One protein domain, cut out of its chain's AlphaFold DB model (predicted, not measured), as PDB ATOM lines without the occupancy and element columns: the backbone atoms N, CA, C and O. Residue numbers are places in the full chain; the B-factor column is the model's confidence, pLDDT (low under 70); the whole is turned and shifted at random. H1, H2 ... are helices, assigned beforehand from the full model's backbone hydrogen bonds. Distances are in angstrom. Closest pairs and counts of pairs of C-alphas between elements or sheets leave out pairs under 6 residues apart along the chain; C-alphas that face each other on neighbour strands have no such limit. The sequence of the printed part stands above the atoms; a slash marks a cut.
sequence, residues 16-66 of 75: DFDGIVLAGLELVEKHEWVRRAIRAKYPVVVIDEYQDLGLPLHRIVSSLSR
ATOM      1  N   ASP A  16      10.447 -26.590   4.078       88.25
ATOM      2  CA  ASP A  16      10.269 -27.373   2.860       88.25
ATOM      3  C   ASP A  16       8.851 -27.205   2.281       88.25
ATOM      4  O   ASP A  16       8.025 -26.446   2.789       88.25
ATOM      5  N   PHE A  17       8.562 -27.868   1.162       87.62
ATOM      6  CA  PHE A  17       7.272 -27.701   0.487       87.62
ATOM      7  C   PHE A  17       6.089 -28.150   1.353       87.62
ATOM      8  O   PHE A  17       5.082 -27.442   1.416       87.62
ATOM      9  N   ASP A  18       6.225 -29.272   2.059       87.81
ATOM     10  CA  ASP A  18       5.186 -29.771   2.962       87.81
ATOM     11  C   ASP A  18       5.013 -28.844   4.171       87.81
ATOM     12  O   ASP A  18       3.886 -28.499   4.539       87.81
ATOM     13  N   GLY A  19       6.115 -28.343   4.732       88.56
ATOM     14  CA  GLY A  19       6.118 -27.384   5.828       88.56
ATOM     15  C   GLY A  19       5.411 -26.076   5.479       88.56
ATOM     16  O   GLY A  19       4.692 -25.537   6.319       88.56
ATOM     17  N   ILE A  20       5.524 -25.581   4.240       90.44
ATOM     18  CA  ILE A  20       4.790 -24.381   3.795       90.44
ATOM     19  C   ILE A  20       3.281 -24.629   3.863       90.44
ATOM     20  O   ILE A  20       2.529 -23.785   4.360       90.44
ATOM     21  N   VAL A  21       2.829 -25.791   3.385       92.06
ATOM     22  CA  VAL A  21       1.407 -26.148   3.382       92.06
ATOM     23  C   VAL A  21       0.893 -26.344   4.807       92.06
ATOM     24  O   VAL A  21      -0.174 -25.830   5.146       92.06
ATOM     25  N   LEU A  22       1.648 -27.045   5.654       92.00
ATOM     26  CA  LEU A  22       1.273 -27.303   7.045       92.00
ATOM     27  C   LEU A  22       1.252 -26.021   7.883       92.00
ATOM     28  O   LEU A  22       0.284 -25.793   8.606       92.00
ATOM     29  N   ALA A  23       2.247 -25.144   7.735       91.88
ATOM     30  CA  ALA A  23       2.259 -23.841   8.397       91.88
ATOM     31  C   ALA A  23       1.085 -22.966   7.930       91.88
ATOM     32  O   ALA A  23       0.423 -22.313   8.739       91.88
ATOM     33  N   GLY A  24       0.775 -22.986   6.628       93.69
ATOM     34  CA  GLY A  24      -0.402 -22.316   6.078       93.69
ATOM     35  C   GLY A  24      -1.707 -22.846   6.674       93.69
ATOM     36  O   GLY A  24      -2.566 -22.057   7.074       93.69
ATOM     37  N   LEU A  25      -1.842 -24.169   6.789       93.94
ATOM     38  CA  LEU A  25      -2.988 -24.808   7.431       93.94
ATOM     39  C   LEU A  25      -3.109 -24.398   8.899       93.94
ATOM     40  O   LEU A  25      -4.192 -24.005   9.325       93.94
ATOM     41  N   GLU A  26      -2.010 -24.425   9.651       93.88
ATOM     42  CA  GLU A  26      -1.991 -24.026  11.055       93.88
ATOM     43  C   GLU A  26      -2.445 -22.572  11.235       93.88
ATOM     44  O   GLU A  26      -3.293 -22.291  12.086       93.88
ATOM     45  N   LEU A  27      -1.941 -21.655  10.404       93.56
ATOM     46  CA  LEU A  27      -2.344 -20.250  10.430       93.56
ATOM     47  C   LEU A  27      -3.840 -20.090  10.148       93.56
ATOM     48  O   LEU A  27      -4.536 -19.361  10.859       93.56
ATOM     49  N   VAL A  28      -4.338 -20.779   9.121       92.50
ATOM     50  CA  VAL A  28      -5.743 -20.725   8.709       92.50
ATOM     51  C   VAL A  28      -6.655 -21.355   9.761       92.50
ATOM     52  O   VAL A  28      -7.734 -20.818   9.993       92.50
ATOM     53  N   GLU A  29      -6.264 -22.444  10.422       90.19
ATOM     54  CA  GLU A  29      -7.081 -23.113  11.444       90.19
ATOM     55  C   GLU A  29      -7.062 -22.359  12.782       90.19
ATOM     56  O   GLU A  29      -8.125 -22.112  13.366       90.19
ATOM     57  N   LYS A  30      -5.884 -21.934  13.258       93.12
ATOM     58  CA  LYS A  30      -5.725 -21.321  14.588       93.12
ATOM     59  C   LYS A  30      -6.120 -19.847  14.640       93.12
ATOM     60  O   LYS A  30      -6.503 -19.368  15.708       93.12
ATOM     61  N   HIS A  31      -6.043 -19.116  13.528       92.69
ATOM     62  CA  HIS A  31      -6.245 -17.667  13.529       92.69
ATOM     63  C   HIS A  31      -7.407 -17.230  12.632       92.69
ATOM     64  O   HIS A  31      -7.271 -17.044  11.425       92.69
ATOM     65  N   GLU A  32      -8.559 -16.953  13.248       88.62
ATOM     66  CA  GLU A  32      -9.767 -16.484  12.549       88.62
ATOM     67  C   GLU A  32      -9.528 -15.211  11.721       88.62
ATOM     68  O   GLU A  32     -10.027 -15.072  10.605       88.62
ATOM     69  N   TRP A  33      -8.722 -14.277  12.234       90.88
ATOM     70  CA  TRP A  33      -8.428 -13.032  11.525       90.88
ATOM     71  C   TRP A  33      -7.711 -13.269  10.188       90.88
ATOM     72  O   TRP A  33      -7.946 -12.515   9.243       90.88
ATOM     73  N   VAL A  34      -6.902 -14.331  10.080       92.25
ATOM     74  CA  VAL A  34      -6.237 -14.729   8.831       92.25
ATOM     75  C   VAL A  34      -7.282 -15.177   7.817       92.25
ATOM     76  O   VAL A  34      -7.271 -14.704   6.681       92.25
ATOM     77  N   ARG A  35      -8.248 -16.010   8.232       90.62
ATOM     78  CA  ARG A  35      -9.361 -16.438   7.368       90.62
ATOM     79  C   ARG A  35     -10.157 -15.247   6.847       90.62
ATOM     80  O   ARG A  35     -10.402 -15.161   5.645       90.62
ATOM     81  N   ARG A  36     -10.503 -14.301   7.727       89.31
ATOM     82  CA  ARG A  36     -11.225 -13.077   7.338       89.31
ATOM     83  C   ARG A  36     -10.432 -12.229   6.349       89.31
ATOM     84  O   ARG A  36     -10.990 -11.789   5.349       89.31
ATOM     85  N   ALA A  37      -9.137 -12.029   6.594       91.88
ATOM     86  CA  ALA A  37      -8.277 -11.263   5.694       91.88
ATOM     87  C   ALA A  37      -8.164 -11.921   4.309       91.88
ATOM     88  O   ALA A  37      -8.277 -11.238   3.291       91.88
ATOM     89  N   ILE A  38      -7.996 -13.248   4.264       91.06
ATOM     90  CA  ILE A  38      -7.925 -14.008   3.010       91.06
ATOM     91  C   ILE A  38      -9.248 -13.909   2.249       91.06
ATOM     92  O   ILE A  38      -9.218 -13.579   1.071       91.06
ATOM     93  N   ARG A  39     -10.399 -14.109   2.904       89.31
ATOM     94  CA  ARG A  39     -11.722 -13.977   2.265       89.31
ATOM     95  C   ARG A  39     -11.991 -12.578   1.734       89.31
ATOM     96  O   ARG A  39     -12.502 -12.433   0.630       89.31
ATOM     97  N   ALA A  40     -11.636 -11.550   2.504       89.69
ATOM     98  CA  ALA A  40     -11.817 -10.165   2.086       89.69
ATOM     99  C   ALA A  40     -10.975  -9.831   0.844       89.69
ATOM    100  O   ALA A  40     -11.408  -9.063  -0.009       89.69
ATOM    101  N   LYS A  41      -9.777 -10.418   0.735       92.88
ATOM    102  CA  LYS A  41      -8.872 -10.214  -0.402       92.88
ATOM    103  C   LYS A  41      -9.213 -11.096  -1.609       92.88
ATOM    104  O   LYS A  41      -9.069 -10.650  -2.742       92.88
ATOM    105  N   TYR A  42      -9.652 -12.327  -1.361       90.88
ATOM    106  CA  TYR A  42      -9.945 -13.360  -2.355       90.88
ATOM    107  C   TYR A  42     -11.352 -13.937  -2.109       90.88
ATOM    108  O   TYR A  42     -11.487 -15.036  -1.571       90.88
ATOM    109  N   PRO A  43     -12.418 -13.203  -2.478       86.50
ATOM    110  CA  PRO A  43     -13.797 -13.621  -2.212       86.50
ATOM    111  C   PRO A  43     -14.233 -14.844  -3.031       86.50
ATOM    112  O   PRO A  43     -15.164 -15.544  -2.644       86.50
ATOM    113  N   VAL A  44     -13.564 -15.111  -4.155       89.75
ATOM    114  CA  VAL A  44     -13.791 -16.289  -4.997       89.75
ATOM    115  C   VAL A  44     -12.476 -17.047  -5.120       89.75
ATOM    116  O   VAL A  44     -11.463 -16.472  -5.517       89.75
ATOM    117  N   VAL A  45     -12.504 -18.338  -4.788       89.00
ATOM    118  CA  VAL A  45     -11.363 -19.252  -4.904       89.00
ATOM    119  C   VAL A  45     -11.758 -20.374  -5.855       89.00
ATOM    120  O   VAL A  45     -12.760 -21.051  -5.633       89.00
ATOM    121  N   VAL A  46     -10.976 -20.556  -6.917       91.56
ATOM    122  CA  VAL A  46     -11.138 -21.645  -7.887       91.56
ATOM    123  C   VAL A  46      -9.973 -22.599  -7.704       91.56
ATOM    124  O   VAL A  46      -8.832 -22.162  -7.565       91.56
ATOM    125  N   ILE A  47     -10.275 -23.890  -7.665       90.62
ATOM    126  CA  ILE A  47      -9.288 -24.936  -7.438       90.62
ATOM    127  C   ILE A  47      -9.369 -25.882  -8.619       90.62
ATOM    128  O   ILE A  47     -10.428 -26.451  -8.878       90.62
ATOM    129  N   ASP A  48      -8.256 -25.994  -9.327       92.81
ATOM    130  CA  ASP A  48      -8.082 -26.964 -10.397       92.81
ATOM    131  C   ASP A  48      -7.503 -28.264  -9.824       92.81
ATOM    132  O   ASP A  48      -6.862 -28.236  -8.770       92.81
ATOM    133  N   GLU A  49      -7.760 -29.390 -10.486       93.19
ATOM    134  CA  GLU A  49      -7.280 -30.724 -10.083       93.19
ATOM    135  C   GLU A  49      -7.577 -31.080  -8.614       93.19
ATOM    136  O   GLU A  49      -6.734 -31.561  -7.852       93.19
ATOM    137  N   TYR A  50      -8.817 -30.835  -8.184       88.31
ATOM    138  CA  TYR A  50      -9.223 -31.031  -6.791       88.31
ATOM    139  C   TYR A  50      -9.023 -32.474  -6.292       88.31
ATOM    140  O   TYR A  50      -8.795 -32.699  -5.102       88.31
ATOM    141  N   GLN A  51      -9.098 -33.459  -7.186       89.00
ATOM    142  CA  GLN A  51      -8.895 -34.869  -6.857       89.00
ATOM    143  C   GLN A  51      -7.466 -35.203  -6.409       89.00
ATOM    144  O   GLN A  51      -7.286 -36.176  -5.679       89.00
ATOM    145  N   ASP A  52      -6.477 -34.396  -6.798       90.06
ATOM    146  CA  ASP A  52      -5.061 -34.631  -6.488       90.06
ATOM    147  C   ASP A  52      -4.602 -33.873  -5.229       90.06
ATOM    148  O   ASP A  52      -3.430 -33.908  -4.845       90.06
ATOM    149  N   LEU A  53      -5.523 -33.195  -4.537       84.12
ATOM    150  CA  LEU A  53      -5.214 -32.455  -3.319       84.12
ATOM    151  C   LEU A  53      -4.917 -33.391  -2.146       84.12
ATOM    152  O   LEU A  53      -5.752 -34.185  -1.709       84.12
ATOM    153  N   GLY A  54      -3.752 -33.187  -1.534       85.94
ATOM    154  CA  GLY A  54      -3.443 -33.761  -0.230       85.94
ATOM    155  C   GLY A  54      -4.395 -33.272   0.871       85.94
ATOM    156  O   GLY A  54      -4.963 -32.174   0.810       85.94
ATOM    157  N   LEU A  55      -4.520 -34.071   1.936       89.56
ATOM    158  CA  LEU A  55      -5.379 -33.776   3.090       89.56
ATOM    159  C   LEU A  55      -5.180 -32.359   3.678       89.56
ATOM    160  O   LEU A  55      -6.188 -31.725   4.005       89.56
ATOM    161  N   PRO A  56      -3.948 -31.822   3.801       90.19
ATOM    162  CA  PRO A  56      -3.750 -30.473   4.326       90.19
ATOM    163  C   PRO A  56      -4.394 -29.382   3.462       90.19
ATOM    164  O   PRO A  56      -5.084 -28.507   3.983       90.19
ATOM    165  N   LEU A  57      -4.248 -29.462   2.136       90.62
ATOM    166  CA  LEU A  57      -4.807 -28.467   1.215       90.62
ATOM    167  C   LEU A  57      -6.335 -28.515   1.201       90.62
ATOM    168  O   LEU A  57      -6.990 -27.472   1.259       90.62
ATOM    169  N   HIS A  58      -6.916 -29.718   1.223       92.06
ATOM    170  CA  HIS A  58      -8.361 -29.889   1.367       92.06
ATOM    171  C   HIS A  58      -8.902 -29.204   2.637       92.06
ATOM    172  O   HIS A  58      -9.955 -28.555   2.606       92.06
ATOM    173  N   ARG A  59      -8.178 -29.303   3.760       92.19
ATOM    174  CA  ARG A  59      -8.566 -28.646   5.017       92.19
ATOM    175  C   ARG A  59      -8.452 -27.129   4.955       92.19
ATOM    176  O   ARG A  59      -9.329 -26.455   5.498       92.19
ATOM    177  N   ILE A  60      -7.446 -26.589   4.263       92.06
ATOM    178  CA  ILE A  60      -7.337 -25.144   4.017       92.06
ATOM    179  C   ILE A  60      -8.574 -24.663   3.261       92.06
ATOM    180  O   ILE A  60      -9.276 -23.774   3.741       92.06
ATOM    181  N   VAL A  61      -8.895 -25.298   2.130       91.19
ATOM    182  CA  VAL A  61     -10.071 -24.952   1.317       91.19
ATOM    183  C   VAL A  61     -11.349 -25.035   2.150       91.19
ATOM    184  O   VAL A  61     -12.129 -24.087   2.197       91.19
ATOM    185  N   SER A  62     -11.532 -26.133   2.882       89.94
ATOM    186  CA  SER A  62     -12.703 -26.331   3.740       89.94
ATOM    187  C   SER A  62     -12.824 -25.263   4.827       89.94
ATOM    188  O   SER A  62     -13.930 -24.833   5.149       89.94
ATOM    189  N   SER A  63     -11.703 -24.818   5.392       89.38
ATOM    190  CA  SER A  63     -11.672 -23.762   6.408       89.38
ATOM    191  C   SER A  63     -11.980 -22.392   5.808       89.38
ATOM    192  O   SER A  63     -12.701 -21.600   6.413       89.38
ATOM    193  N   LEU A  64     -11.507 -22.120   4.591       87.56
ATOM    194  CA  LEU A  64     -11.779 -20.872   3.879       87.56
ATOM    195  C   LEU A  64     -13.218 -20.782   3.358       87.56
ATOM    196  O   LEU A  64     -13.750 -19.680   3.329       87.56
ATOM    197  N   SER A  65     -13.885 -21.895   3.056       82.69
ATOM    198  CA  SER A  65     -15.275 -21.892   2.564       82.69
ATOM    199  C   SER A  65     -16.341 -21.809   3.666       82.69
ATOM    200  O   SER A  65     -17.509 -21.550   3.386       82.69
ATOM    201  N   ARG A  66     -15.983 -22.041   4.935       72.56
ATOM    202  CA  ARG A  66     -16.943 -22.039   6.056       72.56
ATOM    203  C   ARG A  66     -17.379 -20.630   6.450       72.56
ATOM    204  O   ARG A  66     -16.656 -19.964   7.178       72.56
TER     205      ARG A  66
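What this domain is: This is residues 16 to 66 of the 75 residues of the protein "UvrD-like helicase ATP-binding domain-containing protein" of Pseudomonas sp. SST3 (UniProt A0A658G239). Two helices, H1 and H3, lie side by side and run the same way; H2 stands crosswise near their last residues, making a corner with H1. Residues 42 to 54, with no named element, loop back from H2 to the start of H3. The 51 printed residues hold three named helices, H1, H2, H3, and no named strand: all helix, compact, radius of gyration of the C-alphas 10.9 A, spans 26 by 22 by 16 A.

Where its parts are: H1, residues 17 to 30, begins at C-alpha 17 (7.272, -27.701, 0.487) and measures 20.2 A. H2, residues 32 to 41, measures 14.4 A. H3, residues 55 to 65, measures 15.5 A and ends at C-alpha 65 (-15.275, -21.892, 2.564).

How they stand to each other: H1, with residues 27 to 28 alone, only just touches H2, with 3 pairs of C-alphas within 8 A, and only at the corner; the closest C-alphas, Val 28 and Arg 35, are 5.8 A apart. Their lines are only just about perpendicular, at 73 degrees. H1 touches H3, closest C-alphas Leu 25 and Ile 60, 5.5 A, at 37 degrees, only just a steep tilt. H2 touches H3, closest C-alphas Arg 35 and Leu 64, 6.1 A, only just about perpendicular at 73 degrees. In H1, H2 and H3 every O i to N i+4 pair is within hydrogen-bond range.

The domain as a whole: The farthest C-alphas, Trp 33 and Gln 51, are 28.5 A apart. The printed part has no cut. The link from H1 to H2 is tight; that from H2 to H3, 13 residues, is long. No printed residue is under 70 in pLDDT.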